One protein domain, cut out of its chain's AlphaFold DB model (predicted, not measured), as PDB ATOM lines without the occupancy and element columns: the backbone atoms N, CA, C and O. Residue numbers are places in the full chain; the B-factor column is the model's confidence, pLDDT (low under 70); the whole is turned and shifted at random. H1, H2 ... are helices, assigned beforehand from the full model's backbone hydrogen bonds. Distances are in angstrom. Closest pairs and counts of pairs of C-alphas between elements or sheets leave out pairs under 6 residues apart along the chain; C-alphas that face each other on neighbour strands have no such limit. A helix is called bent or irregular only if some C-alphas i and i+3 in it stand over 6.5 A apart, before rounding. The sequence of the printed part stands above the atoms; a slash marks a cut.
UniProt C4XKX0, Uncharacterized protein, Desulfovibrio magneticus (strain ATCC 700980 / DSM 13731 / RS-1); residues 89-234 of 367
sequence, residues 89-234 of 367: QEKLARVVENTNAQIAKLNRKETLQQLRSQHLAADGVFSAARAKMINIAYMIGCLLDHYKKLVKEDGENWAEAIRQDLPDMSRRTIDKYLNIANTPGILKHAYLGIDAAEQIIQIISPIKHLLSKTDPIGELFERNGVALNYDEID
ATOM      1  N   GLN A  89      87.797  47.677  42.780       81.25
ATOM      2  CA  GLN A  89      86.968  47.489  43.981       81.25
ATOM      3  C   GLN A  89      87.279  46.166  44.698       81.25
ATOM      4  O   GLN A  89      87.314  46.121  45.923       81.25
ATOM      5  N   GLU A  90      87.591  45.110  43.945       84.56
ATOM      6  CA  GLU A  90      87.984  43.801  44.480       84.56
ATOM      7  C   GLU A  90      89.264  43.867  45.326       84.56
ATOM      8  O   GLU A  90      89.334  43.270  46.400       84.56
ATOM      9  N   LYS A  91      90.278  44.621  44.875       81.12
ATOM     10  CA  LYS A  91      91.523  44.810  45.637       81.12
ATOM     11  C   LYS A  91      91.269  45.563  46.934       81.12
ATOM     12  O   LYS A  91      91.827  45.196  47.965       81.12
ATOM     13  N   LEU A  92      90.411  46.584  46.892       80.12
ATOM     14  CA  LEU A  92      90.027  47.307  48.098       80.12
ATOM     15  C   LEU A  92      89.267  46.401  49.075       80.12
ATOM     16  O   LEU A  92      89.600  46.383  50.257       80.12
ATOM     17  N   ALA A  93      88.297  45.622  48.588       84.12
ATOM     18  CA  ALA A  93      87.520  44.700  49.415       84.12
ATOM     19  C   ALA A  93      88.425  43.712  50.170       84.12
ATOM     20  O   ALA A  93      88.263  43.538  51.376       84.12
ATOM     21  N   ARG A  94      89.447  43.156  49.502       82.94
ATOM     22  CA  ARG A  94      90.447  42.284  50.145       82.94
ATOM     23  C   ARG A  94      91.264  42.993  51.222       82.94
ATOM     24  O   ARG A  94      91.543  42.409  52.266       82.94
ATOM     25  N   VAL A  95      91.666  44.243  50.990       80.50
ATOM     26  CA  VAL A  95      92.404  45.020  51.999       80.50
ATOM     27  C   VAL A  95      91.537  45.307  53.221       80.50
ATOM     28  O   VAL A  95      92.016  45.173  54.348       80.50
ATOM     29  N   VAL A  96      90.262  45.638  53.017       82.81
ATOM     30  CA  VAL A  96      89.297  45.827  54.109       82.81
ATOM     31  C   VAL A  96      89.098  44.524  54.885       82.81
ATOM     32  O   VAL A  96      89.163  44.534  56.111       82.81
ATOM     33  N   GLU A  97      88.930  43.393  54.197       87.44
ATOM     34  CA  GLU A  97      88.786  42.076  54.825       87.44
ATOM     35  C   GLU A  97      90.010  41.705  55.675       87.44
ATOM     36  O   GLU A  97      89.865  41.350  56.846       87.44
ATOM     37  N   ASN A  98      91.223  41.866  55.136       84.25
ATOM     38  CA  ASN A  98      92.461  41.608  55.878       84.25
ATOM     39  C   ASN A  98      92.598  42.546  57.089       84.25
ATOM     40  O   ASN A  98      92.923  42.102  58.189       84.25
ATOM     41  N   THR A  99      92.282  43.833  56.920       83.00
ATOM     42  CA  THR A  99      92.295  44.808  58.021       83.00
ATOM     43  C   THR A  99      91.327  44.391  59.130       83.00
ATOM     44  O   THR A  99      91.711  44.362  60.297       83.00
ATOM     45  N   ASN A 100      90.101  43.992  58.783       87.19
ATOM     46  CA  ASN A 100      89.104  43.524  59.749       87.19
ATOM     47  C   ASN A 100      89.563  42.251  60.472       87.19
ATOM     48  O   ASN A 100      89.420  42.147  61.690       87.19
ATOM     49  N   ALA A 101      90.163  41.305  59.745       87.75
ATOM     50  CA  ALA A 101      90.711  40.084  60.328       87.75
ATOM     51  C   ALA A 101      91.869  40.366  61.301       87.75
ATOM     52  O   ALA A 101      92.035  39.641  62.281       87.75
ATOM     53  N   GLN A 102      92.667  41.409  61.056       85.75
ATOM     54  CA  GLN A 102      93.714  41.855  61.980       85.75
ATOM     55  C   GLN A 102      93.126  42.556  63.205       85.75
ATOM     56  O   GLN A 102      93.500  42.214  64.323       85.75
ATOM     57  N   ILE A 103      92.153  43.453  63.015       87.38
ATOM     58  CA  ILE A 103      91.444  44.127  64.114       87.38
ATOM     59  C   ILE A 103      90.805  43.104  65.061       87.38
ATOM     60  O   ILE A 103      90.910  43.254  66.276       87.38
ATOM     61  N   ALA A 104      90.206  42.036  64.525       92.38
ATOM     62  CA  ALA A 104      89.578  40.974  65.313       92.38
ATOM     63  C   ALA A 104      90.557  40.198  66.218       92.38
ATOM     64  O   ALA A 104      90.118  39.529  67.152       92.38
ATOM     65  N   LYS A 105      91.868  40.274  65.955       93.19
ATOM     66  CA  LYS A 105      92.915  39.619  66.759       93.19
ATOM     67  C   LYS A 105      93.475  40.513  67.867       93.19
ATOM     68  O   LYS A 105      94.187  40.002  68.726       93.19
ATOM     69  N   LEU A 106      93.186  41.815  67.844       91.19
ATOM     70  CA  LEU A 106      93.734  42.764  68.811       91.19
ATOM     71  C   LEU A 106      93.084  42.586  70.187       91.19
ATOM     72  O   LEU A 106      91.864  42.469  70.309       91.19
ATOM     73  N   ASN A 107      93.891  42.640  71.242       94.56
ATOM     74  CA  ASN A 107      93.378  42.771  72.605       94.56
ATOM     75  C   ASN A 107      93.024  44.235  72.935       94.56
ATOM     76  O   ASN A 107      93.416  45.164  72.234       94.56
ATOM     77  N   ARG A 108      92.338  44.475  74.062       93.81
ATOM     78  CA  ARG A 108      91.879  45.822  74.468       93.81
ATOM     79  C   ARG A 108      92.984  46.889  74.458       93.81
ATOM     80  O   ARG A 108      92.716  48.029  74.081       93.81
ATOM     81  N   LYS A 109      94.199  46.553  74.910       93.19
ATOM     82  CA  LYS A 109      95.323  47.501  74.979       93.19
ATOM     83  C   LYS A 109      95.811  47.855  73.574       93.19
ATOM     84  O   LYS A 109      95.986  49.034  73.280       93.19
ATOM     85  N   GLU A 110      95.968  46.852  72.717       90.75
ATOM     86  CA  GLU A 110      96.358  47.018  71.313       90.75
ATOM     87  C   GLU A 110      95.299  47.785  70.522       90.75
ATOM     88  O   GLU A 110      95.635  48.721  69.803       90.75
ATOM     89  N   THR A 111      94.012  47.474  70.714       88.75
ATOM     90  CA  THR A 111      92.907  48.221  70.102       88.75
ATOM     91  C   THR A 111      92.959  49.693  70.496       88.75
ATOM     92  O   THR A 111      92.844  50.561  69.635       88.75
ATOM     93  N   LEU A 112      93.161  50.003  71.782       88.25
ATOM     94  CA  LEU A 112      93.252  51.388  72.244       88.25
ATOM     95  C   LEU A 112      94.466  52.112  71.646       88.25
ATOM     96  O   LEU A 112      94.354  53.271  71.245       88.25
ATOM     97  N   GLN A 113      95.616  51.441  71.577       89.06
ATOM     98  CA  GLN A 113      96.818  51.988  70.953       89.06
ATOM     99  C   GLN A 113      96.601  52.251  69.458       89.06
ATOM    100  O   GLN A 113      96.927  53.338  68.980       89.06
ATOM    101  N   GLN A 114      95.992  51.304  68.741       86.50
ATOM    102  CA  GLN A 114      95.688  51.447  67.323       86.50
ATOM    103  C   GLN A 114      94.690  52.580  67.088       86.50
ATOM    104  O   GLN A 114      94.928  53.420  66.229       86.50
ATOM    105  N   LEU A 115      93.629  52.681  67.893       86.81
ATOM    106  CA  LEU A 115      92.672  53.789  67.820       86.81
ATOM    107  C   LEU A 115      93.358  55.147  67.990       86.81
ATOM    108  O   LEU A 115      93.104  56.059  67.207       86.81
ATOM    109  N   ARG A 116      94.255  55.283  68.974       86.44
ATOM    110  CA  ARG A 116      95.018  56.523  69.188       86.44
ATOM    111  C   ARG A 116      95.929  56.845  68.005       86.44
ATOM    112  O   ARG A 116      95.931  57.978  67.545       86.44
ATOM    113  N   SER A 117      96.658  55.852  67.497       84.38
ATOM    114  CA  SER A 117      97.547  56.010  66.340       84.38
ATOM    115  C   SER A 117      96.784  56.460  65.089       84.38
ATOM    116  O   SER A 117      97.135  57.459  64.464       84.38
ATOM    117  N   GLN A 118      95.671  55.789  64.781       84.06
ATOM    118  CA  GLN A 118      94.808  56.125  63.647       84.06
ATOM    119  C   GLN A 118      94.167  57.507  63.800       84.06
ATOM    120  O   GLN A 118      94.072  58.259  62.833       84.06
ATOM    121  N   HIS A 119      93.768  57.876  65.018       84.12
ATOM    122  CA  HIS A 119      93.240  59.207  65.298       84.12
ATOM    123  C   HIS A 119      94.285  60.307  65.053       84.12
ATOM    124  O   HIS A 119      93.979  61.291  64.381       84.12
ATOM    125  N   LEU A 120      95.521  60.119  65.530       81.12
ATOM    126  CA  LEU A 120      96.626  61.058  65.300       81.12
ATOM    127  C   LEU A 120      96.974  61.177  63.808       81.12
ATOM    128  O   LEU A 120      97.157  62.286  63.304       81.12
ATOM    129  N   ALA A 121      97.014  60.054  63.083       78.69
ATOM    130  CA  ALA A 121      97.247  60.046  61.639       78.69
ATOM    131  C   ALA A 121      96.145  60.805  60.881       78.69
ATOM    132  O   ALA A 121      96.439  61.664  60.045       78.69
ATOM    133  N   ALA A 122      94.878  60.548  61.220       80.75
ATOM    134  CA  ALA A 122      93.738  61.239  60.630       80.75
ATOM    135  C   ALA A 122      93.798  62.755  60.879       80.75
ATOM    136  O   ALA A 122      93.568  63.544  59.963       80.75
ATOM    137  N   ASP A 123      94.160  63.186  62.088       78.44
ATOM    138  CA  ASP A 123      94.298  64.609  62.414       78.44
ATOM    139  C   ASP A 123      95.483  65.284  61.683       78.44
ATOM    140  O   ASP A 123      95.422  66.454  61.282       78.44
ATOM    141  N   GLY A 124      96.542  64.519  61.396       77.25
ATOM    142  CA  GLY A 124      97.579  64.849  60.415       77.25
ATOM    143  C   GLY A 124      96.998  65.248  59.056       77.25
ATOM    144  O   GLY A 124      97.176  66.384  58.606       77.25
ATOM    145  N   VAL A 125      96.254  64.324  58.444       82.12
ATOM    146  CA  VAL A 125      95.646  64.483  57.112       82.12
ATOM    147  C   VAL A 125      94.639  65.631  57.084       82.12
ATOM    148  O   VAL A 125      94.704  66.486  56.200       82.12
ATOM    149  N   PHE A 126      93.734  65.705  58.063       81.69
ATOM    150  CA  PHE A 126      92.727  66.766  58.111       81.69
ATOM    151  C   PHE A 126      93.349  68.155  58.233       81.69
ATOM    152  O   PHE A 126      92.845  69.104  57.638       81.69
ATOM    153  N   SER A 127      94.444  68.294  58.978       77.12
ATOM    154  CA  SER A 127      95.150  69.567  59.109       77.12
ATOM    155  C   SER A 127      95.792  70.016  57.793       77.12
ATOM    156  O   SER A 127      95.582  71.156  57.376       77.12
ATOM    157  N   ALA A 128      96.483  69.112  57.090       81.44
ATOM    158  CA  ALA A 128      97.042  69.403  55.770       81.44
ATOM    159  C   ALA A 128      95.938  69.762  54.760       81.44
ATOM    160  O   ALA A 128      96.059  70.737  54.014       81.44
ATOM    161  N   ALA A 129      94.817  69.032  54.791       85.06
ATOM    162  CA  ALA A 129      93.651  69.329  53.968       85.06
ATOM    163  C   ALA A 129      93.063  70.716  54.277       85.06
ATOM    164  O   ALA A 129      92.773  71.465  53.349       85.06
ATOM    165  N   ARG A 130      92.927  71.104  55.556       87.00
ATOM    166  CA  ARG A 130      92.455  72.446  55.960       87.00
ATOM    167  C   ARG A 130      93.356  73.555  55.427       87.00
ATOM    168  O   ARG A 130      92.835  74.509  54.848       87.00
ATOM    169  N   ALA A 131      94.672  73.403  55.567       88.06
ATOM    170  CA  ALA A 131      95.634  74.372  55.055       88.06
ATOM    171  C   ALA A 131      95.539  74.512  53.528       88.06
ATOM    172  O   ALA A 131      95.409  75.622  53.009       88.06
ATOM    173  N   LYS A 132      95.490  73.387  52.801       89.69
ATOM    174  CA  LYS A 132      95.308  73.390  51.341       89.69
ATOM    175  C   LYS A 132      93.979  74.029  50.931       89.69
ATOM    176  O   LYS A 132      93.943  74.807  49.983       89.69
ATOM    177  N   MET A 133      92.899  73.745  51.660       92.94
ATOM    178  CA  MET A 133      91.583  74.338  51.419       92.94
ATOM    179  C   MET A 133      91.588  75.861  51.594       92.94
ATOM    180  O   MET A 133      90.967  76.544  50.784       92.94
ATOM    181  N   ILE A 134      92.307  76.412  52.579       95.62
ATOM    182  CA  ILE A 134      92.474  77.873  52.698       95.62
ATOM    183  C   ILE A 134      93.210  78.449  51.488       95.62
ATOM    184  O   ILE A 134      92.755  79.449  50.939       95.62
ATOM    185  N   ASN A 135      94.289  77.814  51.030       93.00
ATOM    186  CA  ASN A 135      95.026  78.288  49.854       93.00
ATOM    187  C   ASN A 135      94.144  78.295  48.596       93.00
ATOM    188  O   ASN A 135      94.138  79.271  47.848       93.00
ATOM    189  N   ILE A 136      93.356  77.234  48.384       93.75
ATOM    190  CA  ILE A 136      92.397  77.157  47.273       93.75
ATOM    191  C   ILE A 136      91.334  78.254  47.408       93.75
ATOM    192  O   ILE A 136      91.085  78.982  46.450       93.75
ATOM    193  N   ALA A 137      90.743  78.417  48.594       97.38
ATOM    194  CA  ALA A 137      89.743  79.451  48.855       97.38
ATOM    195  C   ALA A 137      90.288  80.867  48.614       97.38
ATOM    196  O   ALA A 137      89.592  81.698  48.036       97.38
ATOM    197  N   TYR A 138      91.536  81.129  49.011       97.56
ATOM    198  CA  TYR A 138      92.231  82.384  48.740       97.56
ATOM    199  C   TYR A 138      92.384  82.626  47.234       97.56
ATOM    200  O   TYR A 138      92.002  83.686  46.746       97.56
ATOM    201  N   MET A 139      92.868  81.634  46.482       97.38
ATOM    202  CA  MET A 139      93.025  81.751  45.027       97.38
ATOM    203  C   MET A 139      91.689  81.993  44.319       97.38
ATOM    204  O   MET A 139      91.596  82.897  43.490       97.38
ATOM    205  N   ILE A 140      90.643  81.241  44.679       97.00
ATOM    206  CA  ILE A 140      89.290  81.456  44.146       97.00
ATOM    207  C   ILE A 140      88.806  82.867  44.491       97.00
ATOM    208  O   ILE A 140      88.279  83.560  43.627       97.00
ATOM    209  N   GLY A 141      89.019  83.331  45.724       98.19
ATOM    210  CA  GLY A 141      88.650  84.681  46.137       98.19
ATOM    211  C   GLY A 141      89.367  85.781  45.346       98.19
ATOM    212  O   GLY A 141      88.724  86.751  44.954       98.19
ATOM    213  N   CYS A 142      90.658  85.617  45.040       97.62
ATOM    214  CA  CYS A 142      91.408  86.541  44.180       97.62
ATOM    215  C   CYS A 142      90.837  86.591  42.755       97.62
ATOM    216  O   CYS A 142      90.682  87.674  42.190       97.62
ATOM    217  N   LEU A 143      90.488  85.431  42.185       97.62
ATOM    218  CA  LEU A 143      89.848  85.347  40.869       97.62
ATOM    219  C   LEU A 143      88.464  86.005  40.876       97.62
ATOM    220  O   LEU A 143      88.151  86.769  39.969       97.62
ATOM    221  N   LEU A 144      87.664  85.770  41.919       98.19
ATOM    222  CA  LEU A 144      86.357  86.405  42.094       98.19
ATOM    223  C   LEU A 144      86.474  87.927  42.236       98.19
ATOM    224  O   LEU A 144      85.641  88.645  41.690       98.19
ATOM    225  N   ASP A 145      87.486  88.438  42.945       97.81
ATOM    226  CA  ASP A 145      87.711  89.884  43.068       97.81
ATOM    227  C   ASP A 145      88.125  90.511  41.729       97.81
ATOM    228  O   ASP A 145      87.639  91.584  41.371       97.81
ATOM    229  N   HIS A 146      88.974  89.824  40.956       97.62
ATOM    230  CA  HIS A 146      89.328  90.253  39.606       97.62
ATOM    231  C   HIS A 146      88.114  90.244  38.669       97.62
ATOM    232  O   HIS A 146      87.819  91.259  38.044       97.62
ATOM    233  N   TYR A 147      87.358  89.148  38.639       97.75
ATOM    234  CA  TYR A 147      86.145  89.026  37.832       97.75
ATOM    235  C   TYR A 147      85.097  90.083  38.213       97.75
ATOM    236  O   TYR A 147      84.515  90.726  37.347       97.75
ATOM    237  N   LYS A 148      84.939  90.384  39.508       97.75
ATOM    238  CA  LYS A 148      84.079  91.477  39.986       97.75
ATOM    239  C   LYS A 148      84.488  92.855  39.462       97.75
ATOM    240  O   LYS A 148      83.623  93.722  39.343       97.75
ATOM    241  N   LYS A 149      85.777  93.094  39.209       97.44
ATOM    242  CA  LYS A 149      86.254  94.343  38.592       97.44
ATOM    243  C   LYS A 149      85.875  94.392  37.114       97.44
ATOM    244  O   LYS A 149      85.282  95.385  36.719       97.44
ATOM    245  N   LEU A 150      86.091  93.302  36.373       97.44
ATOM    246  CA  LEU A 150      85.713  93.191  34.957       97.44
ATOM    247  C   LEU A 150      84.207  93.427  34.748       97.44
ATOM    248  O   LEU A 150      83.827  94.334  34.023       97.44
ATOM    249  N   VAL A 151      83.350  92.740  35.513       97.38
ATOM    250  CA  VAL A 151      81.882  92.925  35.457       97.38
ATOM    251  C   VAL A 151      81.474  94.387  35.693       97.38
ATOM    252  O   VAL A 151      80.548  94.899  35.070       97.38
ATOM    253  N   LYS A 152      82.163  95.090  36.602       96.50
ATOM    254  CA  LYS A 152      81.895  96.513  36.863       96.50
ATOM    255  C   LYS A 152      82.377  97.424  35.738       96.50
ATOM    256  O   LYS A 152      81.743  98.449  35.509       96.50
ATOM    257  N   GLU A 153      83.496  97.096  35.099       97.50
ATOM    258  CA  GLU A 153      84.033  97.826  33.944       97.50
ATOM    259  C   GLU A 153      83.104  97.691  32.731       97.50
ATOM    260  O   GLU A 153      82.876  98.679  32.034       97.50
ATOM    261  N   ASP A 154      82.471  96.528  32.575       97.38
ATOM    262  CA  ASP A 154      81.451  96.261  31.553       97.38
ATOM    263  C   ASP A 154      80.084  96.908  31.870       97.38
ATOM    264  O   ASP A 154      79.164  96.889  31.053       97.38
ATOM    265  N   GLY A 155      79.934  97.531  33.047       97.44
ATOM    266  CA  GLY A 155      78.696  98.192  33.474       97.44
ATOM    267  C   GLY A 155      77.592  97.235  33.935       97.44
ATOM    268  O   GLY A 155      76.446  97.655  34.108       97.44
ATOM    269  N   GLU A 156      77.920  95.964  34.161       97.31
ATOM    270  CA  GLU A 156      76.976  94.929  34.567       97.31
ATOM    271  C   GLU A 156      76.777  94.863  36.094       97.31
ATOM    272  O   GLU A 156      77.608  95.279  36.912       97.31
ATOM    273  N   ASN A 157      75.637  94.308  36.520       97.62
ATOM    274  CA  ASN A 157      75.352  94.099  37.934       97.62
ATOM    275  C   ASN A 157      76.048  92.830  38.454       97.62
ATOM    276  O   ASN A 157      75.703  91.717  38.066       97.62
ATOM    277  N   TRP A 158      76.945  92.983  39.436       96.69
ATOM    278  CA  TRP A 158      77.671  91.858  40.050       96.69
ATOM    279  C   TRP A 158      76.777  90.695  40.497       96.69
ATOM    280  O   TRP A 158      77.152  89.541  40.327       96.69
ATOM    281  N   ALA A 159      75.618  90.970  41.105       96.06
ATOM    282  CA  ALA A 159      74.738  89.923  41.624       96.06
ATOM    283  C   ALA A 159      73.971  89.177  40.520       96.06
ATOM    284  O   ALA A 159      73.523  88.052  40.744       96.06
ATOM    285  N   GLU A 160      73.786  89.793  39.355       97.12
ATOM    286  CA  GLU A 160      73.209  89.150  38.173       97.12
ATOM    287  C   GLU A 160      74.270  88.320  37.453       97.12
ATOM    288  O   GLU A 160      74.056  87.121  37.284       97.12
ATOM    289  N   ALA A 161      75.443  88.906  37.196       96.81
ATOM    290  CA  ALA A 161      76.570  88.235  36.550       96.81
ATOM    291  C   ALA A 161      76.948  86.924  37.257       96.81
ATOM    292  O   ALA A 161      76.952  85.864  36.641       96.81
ATOM    293  N   ILE A 162      77.136  86.933  38.587       97.12
ATOM    294  CA  ILE A 162      77.482  85.688  39.298       97.12
ATOM    295  C   ILE A 162      76.378  84.623  39.269       97.12
ATOM    296  O   ILE A 162      76.686  83.441  39.370       97.12
ATOM    297  N   ARG A 163      75.097  85.010  39.173       95.44
ATOM    298  CA  ARG A 163      73.989  84.043  39.101       95.44
ATOM    299  C   ARG A 163      73.945  83.365  37.738       95.44
ATOM    300  O   ARG A 163      73.527  82.214  37.665       95.44
ATOM    301  N   GLN A 164      74.339  84.089  36.698       96.94
ATOM    302  CA  GLN A 164      74.381  83.598  35.331       96.94
ATOM    303  C   GLN A 164      75.638  82.762  35.071       96.94
ATOM    304  O   GLN A 164      75.529  81.645  34.570       96.94
ATOM    305  N   ASP A 165      76.806  83.273  35.455       97.31
ATOM    306  CA  ASP A 165      78.093  82.704  35.048       97.31
ATOM    307  C   ASP A 165      78.613  81.639  36.023       97.31
ATOM    308  O   ASP A 165      79.410  80.783  35.642       97.31
ATOM    309  N   LEU A 166      78.157  81.658  37.283       96.44
ATOM    310  CA  LEU A 166      78.575  80.720  38.332       96.44
ATOM    311  C   LEU A 166      77.369  80.059  39.037       96.44
ATOM    312  O   LEU A 166      77.281  80.111  40.269       96.44
ATOM    313  N   PRO A 167      76.441  79.407  38.305       95.94
ATOM    314  CA  PRO A 167      75.202  78.871  38.882       95.94
ATOM    315  C   PRO A 167      75.444  77.772  39.930       95.94
ATOM    316  O   PRO A 167      74.645  77.610  40.853       95.94
ATOM    317  N   ASP A 168      76.569  77.060  39.832       95.12
ATOM    318  CA  ASP A 168      76.941  75.980  40.753       95.12
ATOM    319  C   ASP A 168      77.546  76.486  42.072       95.12
ATOM    320  O   ASP A 168      77.710  75.723  43.029       95.12
ATOM    321  N   MET A 169      77.884  77.780  42.161       95.50
ATOM    322  CA  MET A 169      78.465  78.369  43.363       95.50
ATOM    323  C   MET A 169      77.445  79.239  44.092       95.50
ATOM    324  O   MET A 169      77.039  80.305  43.636       95.50
ATOM    325  N   SER A 170      77.067  78.816  45.300       96.19
ATOM    326  CA  SER A 170      76.153  79.612  46.119       96.19
ATOM    327  C   SER A 170      76.733  80.999  46.421       96.19
ATOM    328  O   SER A 170      77.933  81.145  46.678       96.19
ATOM    329  N   ARG A 171      75.860  82.012  46.508       95.44
ATOM    330  CA  ARG A 171      76.247  83.380  46.893       95.44
ATOM    331  C   ARG A 171      77.067  83.411  48.186       95.44
ATOM    332  O   ARG A 171      78.076  84.103  48.267       95.44
ATOM    333  N   ARG A 172      76.664  82.609  49.174       95.94
ATOM    334  CA  ARG A 172      77.358  82.483  50.462       95.94
ATOM    335  C   ARG A 172      78.793  81.974  50.300       95.94
ATOM    336  O   ARG A 172      79.677  82.436  51.014       95.94
ATOM    337  N   THR A 173      79.022  81.020  49.402       96.69
ATOM    338  CA  THR A 173      80.361  80.487  49.113       96.69
ATOM    339  C   THR A 173      81.234  81.543  48.433       96.69
ATOM    340  O   THR A 173      82.367  81.749  48.860       96.69
ATOM    341  N   ILE A 174      80.681  82.262  47.449       97.44
ATOM    342  CA  ILE A 174      81.356  83.375  46.756       97.44
ATOM    343  C   ILE A 174      81.793  84.447  47.758       97.44
ATOM    344  O   ILE A 174      82.966  84.820  47.797       97.44
ATOM    345  N   ASP A 175      80.870  84.916  48.601       97.00
ATOM    346  CA  ASP A 175      81.159  85.961  49.586       97.00
ATOM    347  C   ASP A 175      82.203  85.487  50.615       97.00
ATOM    348  O   ASP A 175      83.108  86.244  50.960       97.00
ATOM    349  N   LYS A 176      82.156  84.212  51.033       97.69
ATOM    350  CA  LYS A 176      83.169  83.613  51.917       97.69
ATOM    351  C   LYS A 176      84.569  83.641  51.292       97.69
ATOM    352  O   LYS A 176      85.530  84.038  51.945       97.69
ATOM    353  N   TYR A 177      84.713  83.227  50.034       98.38
ATOM    354  CA  TYR A 177      86.016  83.231  49.361       98.38
ATOM    355  C   TYR A 177      86.542  84.647  49.124       98.38
ATOM    356  O   TYR A 177      87.722  84.903  49.361       98.38
ATOM    357  N   LEU A 178      85.667  85.591  48.763       98.12
ATOM    358  CA  LEU A 178      86.021  87.010  48.696       98.12
ATOM    359  C   LEU A 178      86.501  87.542  50.054       98.12
ATOM    360  O   LEU A 178      87.498  88.256  50.102       98.12
ATOM    361  N   ASN A 179      85.829  87.204  51.157       97.75
ATOM    362  CA  ASN A 179      86.238  87.619  52.502       97.75
ATOM    363  C   ASN A 179      87.622  87.069  52.873       97.75
ATOM    364  O   ASN A 179      88.464  87.816  53.379       97.75
ATOM    365  N   ILE A 180      87.873  85.790  52.580       97.94
ATOM    366  CA  ILE A 180      89.172  85.136  52.787       97.94
ATOM    367  C   ILE A 180      90.265  85.863  51.996       97.94
ATOM    368  O   ILE A 180      91.252  86.285  52.590       97.94
ATOM    369  N   ALA A 181      90.080  86.073  50.689       98.06
ATOM    370  CA  ALA A 181      91.073  86.752  49.852       98.06
ATOM    371  C   ALA A 181      91.324  88.211  50.266       98.06
ATOM    372  O   ALA A 181      92.456  88.683  50.231       98.06
ATOM    373  N   ASN A 182      90.285  88.914  50.726       97.19
ATOM    374  CA  ASN A 182      90.379  90.306  51.168       97.19
ATOM    375  C   ASN A 182      90.925  90.478  52.598       97.19
ATOM    376  O   ASN A 182      90.990  91.609  53.096       97.19
ATOM    377  N   THR A 183      91.295  89.389  53.281       97.88
ATOM    378  CA  THR A 183      91.857  89.430  54.635       97.88
ATOM    379  C   THR A 183      93.388  89.353  54.579       97.88
ATOM    380  O   THR A 183      93.936  88.306  54.230       97.88
ATOM    381  N   PRO A 184      94.107  90.434  54.944       97.25
ATOM    382  CA  PRO A 184      95.567  90.432  54.979       97.25
ATOM    383  C   PRO A 184      96.115  89.337  55.900       97.25
ATOM    384  O   PRO A 184      95.535  89.055  56.945       97.25
ATOM    385  N   GLY A 185      97.220  88.704  55.501       96.25
ATOM    386  CA  GLY A 185      97.897  87.699  56.326       96.25
ATOM    387  C   GLY A 185      97.194  86.339  56.428       96.25
ATOM    388  O   GLY A 185      97.744  85.441  57.058       96.25
ATOM    389  N   ILE A 186      96.042  86.127  55.774       97.06
ATOM    390  CA  ILE A 186      95.229  84.905  55.928       97.06
ATOM    391  C   ILE A 186      95.997  83.594  55.698       97.06
ATOM    392  O   ILE A 186      95.754  82.607  56.392       97.06
ATOM    393  N   LEU A 187      96.966  83.583  54.778       95.75
ATOM    394  CA  LEU A 187      97.763  82.393  54.463       95.75
ATOM    395  C   LEU A 187      98.684  81.961  55.616       95.75
ATOM    396  O   LEU A 187      98.983  80.776  55.734       95.75
ATOM    397  N   LYS A 188      99.072  82.879  56.516       95.62
ATOM    398  CA  LYS A 188      99.789  82.525  57.754       95.62
ATOM    399  C   LYS A 188      98.922  81.706  58.710       95.62
ATOM    400  O   LYS A 188      99.440  80.993  59.559       95.62
ATOM    401  N   HIS A 189      97.603  81.795  58.554       96.12
ATOM    402  CA  HIS A 189      96.608  81.142  59.393       96.12
ATOM    403  C   HIS A 189      95.880  80.007  58.658       96.12
ATOM    404  O   HIS A 189      94.756  79.644  59.014       96.12
ATOM    405  N   ALA A 190      96.512  79.413  57.638       92.75
ATOM    406  CA  ALA A 190      95.901  78.378  56.804       92.75
ATOM    407  C   ALA A 190      95.385  77.167  57.609       92.75
ATOM    408  O   ALA A 190      94.357  76.577  57.269       92.75
ATOM    409  N   TYR A 191      96.035  76.840  58.727       91.75
ATOM    410  CA  TYR A 191      95.645  75.738  59.609       91.75
ATOM    411  C   TYR A 191      94.271  75.894  60.273       91.75
ATOM    412  O   TYR A 191      93.700  74.894  60.717       91.75
ATOM    413  N   LEU A 192      93.702  77.105  60.303       92.44
ATOM    414  CA  LEU A 192      92.340  77.329  60.793       92.44
ATOM    415  C   LEU A 192      91.302  76.568  59.952       92.44
ATOM    416  O   LEU A 192      90.314  76.061  60.483       92.44
ATOM    417  N   GLY A 193      91.528  76.459  58.641       93.88
ATOM    418  CA  GLY A 193      90.513  76.001  57.698       93.88
ATOM    419  C   GLY A 193      89.443  77.064  57.410       93.88
ATOM    420  O   GLY A 193      89.274  78.040  58.143       93.88
ATOM    421  N   ILE A 194      88.709  76.860  56.314       95.69
ATOM    422  CA  ILE A 194      87.792  77.846  55.714       95.69
ATOM    423  C   ILE A 194      86.735  78.362  56.704       95.69
ATOM    424  O   ILE A 194      86.530  79.569  56.818       95.69
ATOM    425  N   ASP A 195      86.057  77.470  57.428       94.56
ATOM    426  CA  ASP A 195      84.916  77.865  58.264       94.56
ATOM    427  C   ASP A 195      85.317  78.589  59.550       94.56
ATOM    428  O   ASP A 195      84.579  79.458  60.021       94.56
ATOM    429  N   ALA A 196      86.464  78.239  60.132       94.06
ATOM    430  CA  ALA A 196      86.993  78.932  61.301       94.06
ATOM    431  C   ALA A 196      87.542  80.309  60.913       94.06
ATOM    432  O   ALA A 196      87.244  81.295  61.586       94.06
ATOM    433  N   ALA A 197      88.274  80.384  59.794       96.44
ATOM    434  CA  ALA A 197      88.763  81.640  59.242       96.44
ATOM    435  C   ALA A 197      87.617  82.619  58.953       96.44
ATOM    436  O   ALA A 197      87.663  83.754  59.415       96.44
ATOM    437  N   GLU A 198      86.553  82.178  58.276       96.75
ATOM    438  CA  GLU A 198      85.395  83.034  57.983       96.75
ATOM    439  C   GLU A 198      84.728  83.567  59.260       96.75
ATOM    440  O   GLU A 198      84.401  84.750  59.345       96.75
ATOM    441  N   GLN A 199      84.554  82.728  60.285       95.44
ATOM    442  CA  GLN A 199      83.981  83.176  61.559       95.44
ATOM    443  C   GLN A 199      84.856  84.226  62.248       95.44
ATOM    444  O   GLN A 199      84.335  85.207  62.776       95.44
ATOM    445  N   ILE A 200      86.177  84.046  62.219       96.88
ATOM    446  CA  ILE A 200      87.127  85.029  62.743       96.88
ATOM    447  C   ILE A 200      87.047  86.334  61.940       96.88
ATOM    448  O   ILE A 200      86.952  87.403  62.536       96.88
ATOM    449  N   ILE A 201      86.994  86.269  60.607       96.94
ATOM    450  CA  ILE A 201      86.871  87.450  59.738       96.94
ATOM    451  C   ILE A 201      85.598  88.246  60.065       96.94
ATOM    452  O   ILE A 201      85.639  89.472  60.174       96.94
ATOM    453  N   GLN A 202      84.473  87.567  60.303       95.69
ATOM    454  CA  GLN A 202      83.221  88.216  60.708       95.69
ATOM    455  C   GLN A 202      83.321  88.920  62.070       95.69
ATOM    456  O   GLN A 202      82.662  89.936  62.301       95.69
ATOM    457  N   ILE A 203      84.151  88.404  62.977       95.50
ATOM    458  CA  ILE A 203      84.402  89.017  64.286       95.50
ATOM    459  C   ILE A 203      85.333  90.213  64.167       95.50
ATOM    460  O   ILE A 203      85.062  91.234  64.795       95.50
ATOM    461  N   ILE A 204      86.358  90.103  63.321       96.00
ATOM    462  CA  ILE A 204      87.306  91.169  62.998       96.00
ATOM    463  C   ILE A 204      86.599  92.341  62.326       96.00
ATOM    464  O   ILE A 204      86.886  93.478  62.667       96.00
ATOM    465  N   SER A 205      85.669  92.091  61.401       94.81
ATOM    466  CA  SER A 205      85.010  93.122  60.579       94.81
ATOM    467  C   SER A 205      84.633  94.418  61.335       94.81
ATOM    468  O   SER A 205      85.127  95.481  60.950       94.81
ATOM    469  N   PRO A 206      83.872  94.383  62.452       93.56
ATOM    470  CA  PRO A 206      83.516  95.594  63.205       93.56
ATOM    471  C   PRO A 206      84.683  96.266  63.949       93.56
ATOM    472  O   PRO A 206      84.624  97.465  64.210       93.56
ATOM    473  N   ILE A 207      85.739  95.526  64.285       94.25
ATOM    474  CA  ILE A 207      86.904  96.017  65.045       94.25
ATOM    475  C   ILE A 207      88.166  96.129  64.185       94.25
ATOM    476  O   ILE A 207      89.243  96.395  64.703       94.25
ATOM    477  N   LYS A 208      88.053  95.966  62.862       94.44
ATOM    478  CA  LYS A 208      89.189  95.912  61.929       94.44
ATOM    479  C   LYS A 208      90.078  97.153  62.005       94.44
ATOM    480  O   LYS A 208      91.275  97.066  61.773       94.44
ATOM    481  N   HIS A 209      89.496  98.305  62.331       95.06
ATOM    482  CA  HIS A 209      90.206  99.575  62.486       95.06
ATOM    483  C   HIS A 209      91.097  99.640  63.740       95.06
ATOM    484  O   HIS A 209      91.958 100.510  63.813       95.06
ATOM    485  N   LEU A 210      90.889  98.737  64.704       95.31
ATOM    486  CA  LEU A 210      91.675  98.603  65.935       95.31
ATOM    487  C   LEU A 210      92.759  97.524  65.828       95.31
ATOM    488  O   LEU A 210      93.429  97.265  66.819       95.31
ATOM    489  N   LEU A 211      92.876  96.866  64.673       96.44
ATOM    490  CA  LEU A 211      93.767  95.734  64.443       96.44
ATOM    491  C   LEU A 211      94.760  96.048  63.318       96.44
ATOM    492  O   LEU A 211      94.589  96.987  62.532       96.44
ATOM    493  N   SER A 212      95.785  95.212  63.208       96.31
ATOM    494  CA  SER A 212      96.859  95.322  62.237       96.31
ATOM    495  C   SER A 212      96.319  95.279  60.819       96.31
ATOM    496  O   SER A 212      95.473  94.464  60.445       96.31
ATOM    497  N   LYS A 213      96.881  96.148  59.979       96.12
ATOM    498  CA  LYS A 213      96.587  96.172  58.545       96.12
ATOM    499  C   LYS A 213      97.204  94.991  57.799       96.12
ATOM    500  O   LYS A 213      96.747  94.690  56.702       96.12
ATOM    501  N   THR A 214      98.247  94.366  58.343       97.38
ATOM    502  CA  THR A 214      98.980  93.272  57.687       97.38
ATOM    503  C   THR A 214      98.581  91.904  58.217       97.38
ATOM    504  O   THR A 214      98.644  90.933  57.466       97.38
ATOM    505  N   ASP A 215      98.174  91.833  59.484       97.12
ATOM    506  CA  ASP A 215      97.867  90.582  60.172       97.12
ATOM    507  C   ASP A 215      96.790  90.760  61.264       97.12
ATOM    508  O   ASP A 215      97.065  90.650  62.461       97.12
ATOM    509  N   PRO A 216      95.545  91.092  60.877       97.62
ATOM    510  CA  PRO A 216      94.468  91.325  61.833       97.62
ATOM    511  C   PRO A 216      94.055  90.057  62.594       97.62
ATOM    512  O   PRO A 216      93.467  90.165  63.668       97.62
ATOM    513  N   ILE A 217      94.325  88.863  62.049       97.50
ATOM    514  CA  ILE A 217      94.024  87.598  62.725       97.50
ATOM    515  C   ILE A 217      95.028  87.375  63.852       97.50
ATOM    516  O   ILE A 217      94.588  87.179  64.980       97.50
ATOM    517  N   GLY A 218      96.338  87.455  63.590       96.94
ATOM    518  CA  GLY A 218      97.353  87.333  64.639       96.94
ATOM    519  C   GLY A 218      97.098  88.287  65.810       96.94
ATOM    520  O   GLY A 218      97.002  87.844  66.955       96.94
ATOM    521  N   GLU A 219      96.852  89.568  65.517       97.06
ATOM    522  CA  GLU A 219      96.598  90.574  66.558       97.06
ATOM    523  C   GLU A 219      95.300  90.325  67.338       97.06
ATOM    524  O   GLU A 219      95.241  90.586  68.540       97.06
ATOM    525  N   LEU A 220      94.260  89.767  66.702       97.44
ATOM    526  CA  LEU A 220      93.051  89.365  67.422       97.44
ATOM    527  C   LEU A 220      93.385  88.348  68.519       97.44
ATOM    528  O   LEU A 220      92.932  88.503  69.653       97.44
ATOM    529  N   PHE A 221      94.165  87.313  68.198       97.12
ATOM    530  CA  PHE A 221      94.542  86.287  69.174       97.12
ATOM    531  C   PHE A 221      95.436  86.860  70.277       97.12
ATOM    532  O   PHE A 221      95.164  86.618  71.455       97.12
ATOM    533  N   GLU A 222      96.407  87.706  69.932       96.44
ATOM    534  CA  GLU A 222      97.265  88.384  70.912       96.44
ATOM    535  C   GLU A 222      96.461  89.267  71.875       96.44
ATOM    536  O   GLU A 222      96.644  89.193  73.092       96.44
ATOM    537  N   ARG A 223      95.486  90.035  71.367       95.06
ATOM    538  CA  ARG A 223      94.561  90.847  72.184       95.06
ATOM    539  C   ARG A 223      93.690  90.000  73.116       95.06
ATOM    540  O   ARG A 223      93.177  90.488  74.125       95.06
ATOM    541  N   ASN A 224      93.497  88.731  72.770       95.88
ATOM    542  CA  ASN A 224      92.821  87.738  73.595       95.88
ATOM    543  C   ASN A 224      93.784  86.993  74.538       95.88
ATOM    544  O   ASN A 224      93.342  86.104  75.256       95.88
ATOM    545  N   GLY A 225      95.071  87.354  74.582       94.25
ATOM    546  CA  GLY A 225      96.076  86.704  75.427       94.25
ATOM    547  C   GLY A 225      96.514  85.329  74.914       94.25
ATOM    548  O   GLY A 225      97.009  84.515  75.693       94.25
ATOM    549  N   VAL A 226      96.308  85.052  73.624       94.25
ATOM    550  CA  VAL A 226      96.654  83.787  72.976       94.25
ATOM    551  C   VAL A 226      97.804  84.009  71.999       94.25
ATOM    552  O   VAL A 226      97.651  84.708  71.001       94.25
ATOM    553  N   ALA A 227      98.939  83.360  72.248       91.88
ATOM    554  CA  ALA A 227     100.022  83.273  71.276       91.88
ATOM    555  C   ALA A 227      99.757  82.096  70.328       91.88
ATOM    556  O   ALA A 227      99.731  80.940  70.753       91.88
ATOM    557  N   LEU A 228      99.531  82.382  69.045       91.06
ATOM    558  CA  LEU A 228      99.365  81.343  68.033       91.06
ATOM    559  C   LEU A 228     100.728  80.884  67.519       91.06
ATOM    560  O   LEU A 228     101.359  81.576  66.725       91.06
ATOM    561  N   ASN A 229     101.138  79.684  67.923       91.12
ATOM    562  CA  ASN A 229     102.237  78.968  67.292       91.12
ATOM    563  C   ASN A 229     101.703  77.679  66.661       91.12
ATOM    564  O   ASN A 229     101.421  76.715  67.366       91.12
ATOM    565  N   TYR A 230     101.530  77.673  65.337       88.19
ATOM    566  CA  TYR A 230     100.954  76.532  64.617       88.19
ATOM    567  C   TYR A 230     101.838  75.282  64.622       88.19
ATOM    568  O   TYR A 230     101.309  74.189  64.436       88.19
ATOM    569  N   ASP A 231     103.141  75.440  64.858       85.19
ATOM    570  CA  ASP A 231     104.086  74.325  64.908       85.19
ATOM    571  C   ASP A 231     104.064  73.616  66.271       85.19
ATOM    572  O   ASP A 231     104.360  72.425  66.361       85.19
ATOM    573  N   GLU A 232     103.680  74.331  67.331       86.31
ATOM    574  CA  GLU A 232     103.676  73.826  68.711       86.31
ATOM    575  C   GLU A 232     102.272  73.511  69.239       86.31
ATOM    576  O   GLU A 232     102.117  72.669  70.126       86.31
ATOM    577  N   ILE A 233     101.238  74.192  68.736       85.81
ATOM    578  CA  ILE A 233      99.883  74.034  69.254       85.81
ATOM    579  C   ILE A 233      99.295  72.686  68.833       85.81
ATOM    580  O   ILE A 233      99.200  72.350  67.650       85.81
ATOM    581  N   ASP A 234      98.819  71.930  69.819       84.38
ATOM    582  CA  ASP A 234      97.994  70.762  69.550       84.38
ATOM    583  C   ASP A 234      96.742  71.177  68.752       84.38
ATOM    584  O   ASP A 234      96.042  72.142  69.070       84.38
TER     585      ASP A 234
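This is residues 89 to 234 of the 367 residues of an uncharacterized protein of Desulfovibrio magneticus (strain ATCC 700980 / DSM 13731 / RS-1) (UniProt C4XKX0). What shape does the printed part have? One very long helix, H2, makes the long axis, with H1 turned back from its first end as a V of 41 degrees that stays nearly empty. H4, H5 and H6 pack on residues 127 to 145 of H2, H7 packs on H6 away from H2, and H3 sits at the corner by the last end of H2. How is it made up, and how large is it? The printed part has 146 residues with seven named helices, H1 to H7 in that order, and no named strand, and its class is all helix. It is only just loose, close to extended, with a radius of gyration of the C-alphas of 21.6 A, and its spans of 68 by 45 by 17 A make it only just flat.

How do the first two helices stand to each other? H1, residues 89 to 103, is close to but not clearly touching H2, residues 108 to 153; their closest C-alphas, of Ile 103 and Thr 111, are 7.4 A apart. They run opposite ways at a steep tilt of 41 degrees. What touches H2, the hub? H3, residues 158 to 165, touches it only at the corner, where the closest C-alphas, of Val 151 and Trp 158, are 6.3 A apart. H4, residues 171 to 181, touches residues 134 to 145 of H2 about perpendicular at 87 degrees, with the closest C-alphas, of Gly 141 and Leu 178, 4.3 A apart. H5, residues 186 to 192, touches residues 127 to 138 of H2 at a shallow tilt of 34 degrees, only just short of steep, opposite ways, with the closest C-alphas, of Ala 131 and Ala 190, 4.4 A apart. How do the last helices join on? H6, residues 194 to 210, touches H2 with residue 194 alone, its C-alpha 5.6 A from that of Ile 134, and touches H4 at a steep tilt of 63 degrees, with the closest C-alphas, of Lys 176 and Glu 198, 6.5 A apart. H6 has a kink of 57 degrees near residue 204, and H7, residues 216 to 223, touches it about perpendicular at 75 degrees, with the closest C-alphas, of Lys 208 and Pro 216, 7.0 A apart. H7 and H2 are apart. What do the backbone N and O atoms show? In H1, H2, H4 and H7 every O i to N i+4 pair is within hydrogen-bond range, against 3 of 4 in H3 and 9 of 13 in H6. In H5 it is 0 of 3, beside 3 of 4 O i to N i+3 pairs.

Where does the printed part begin, and where does its longest helix run? C-alpha 89, the first of H1, is at (86.968, 47.489, 43.981), and H1 is 20.9 A long from first to last C-alpha. H2 runs 66.4 A from C-alpha 108 at (91.879, 45.822, 74.468) to C-alpha 153 at (84.033, 97.826, 33.944). How long are the others? H3 is 10.4 A, H4 15.5 A, H5 9.5 A, H6 23.5 A and H7 10.4 A long. H5 and H6 are irregular, with C-alphas 188 and 191 8.2 A apart and C-alphas 206 and 209 7.8 A apart. Where does the last helix end? C-alpha 223 of H7 is at (94.561, 90.847, 72.184), and residues 224 to 234 follow with no named helix.

How far does it reach, and what stands free? The two C-alphas farthest apart are those of Asn 107 and Gly 155, at 69.4 A. Residues 89 to 102 of H1 and 115 to 125 of H2 stand free. Are there cuts, long links or weak places? The printed part has no cut, and the six links between H1 and H7 are tight. The mean pLDDT of the printed part is 92.6, and no printed residue is under 70.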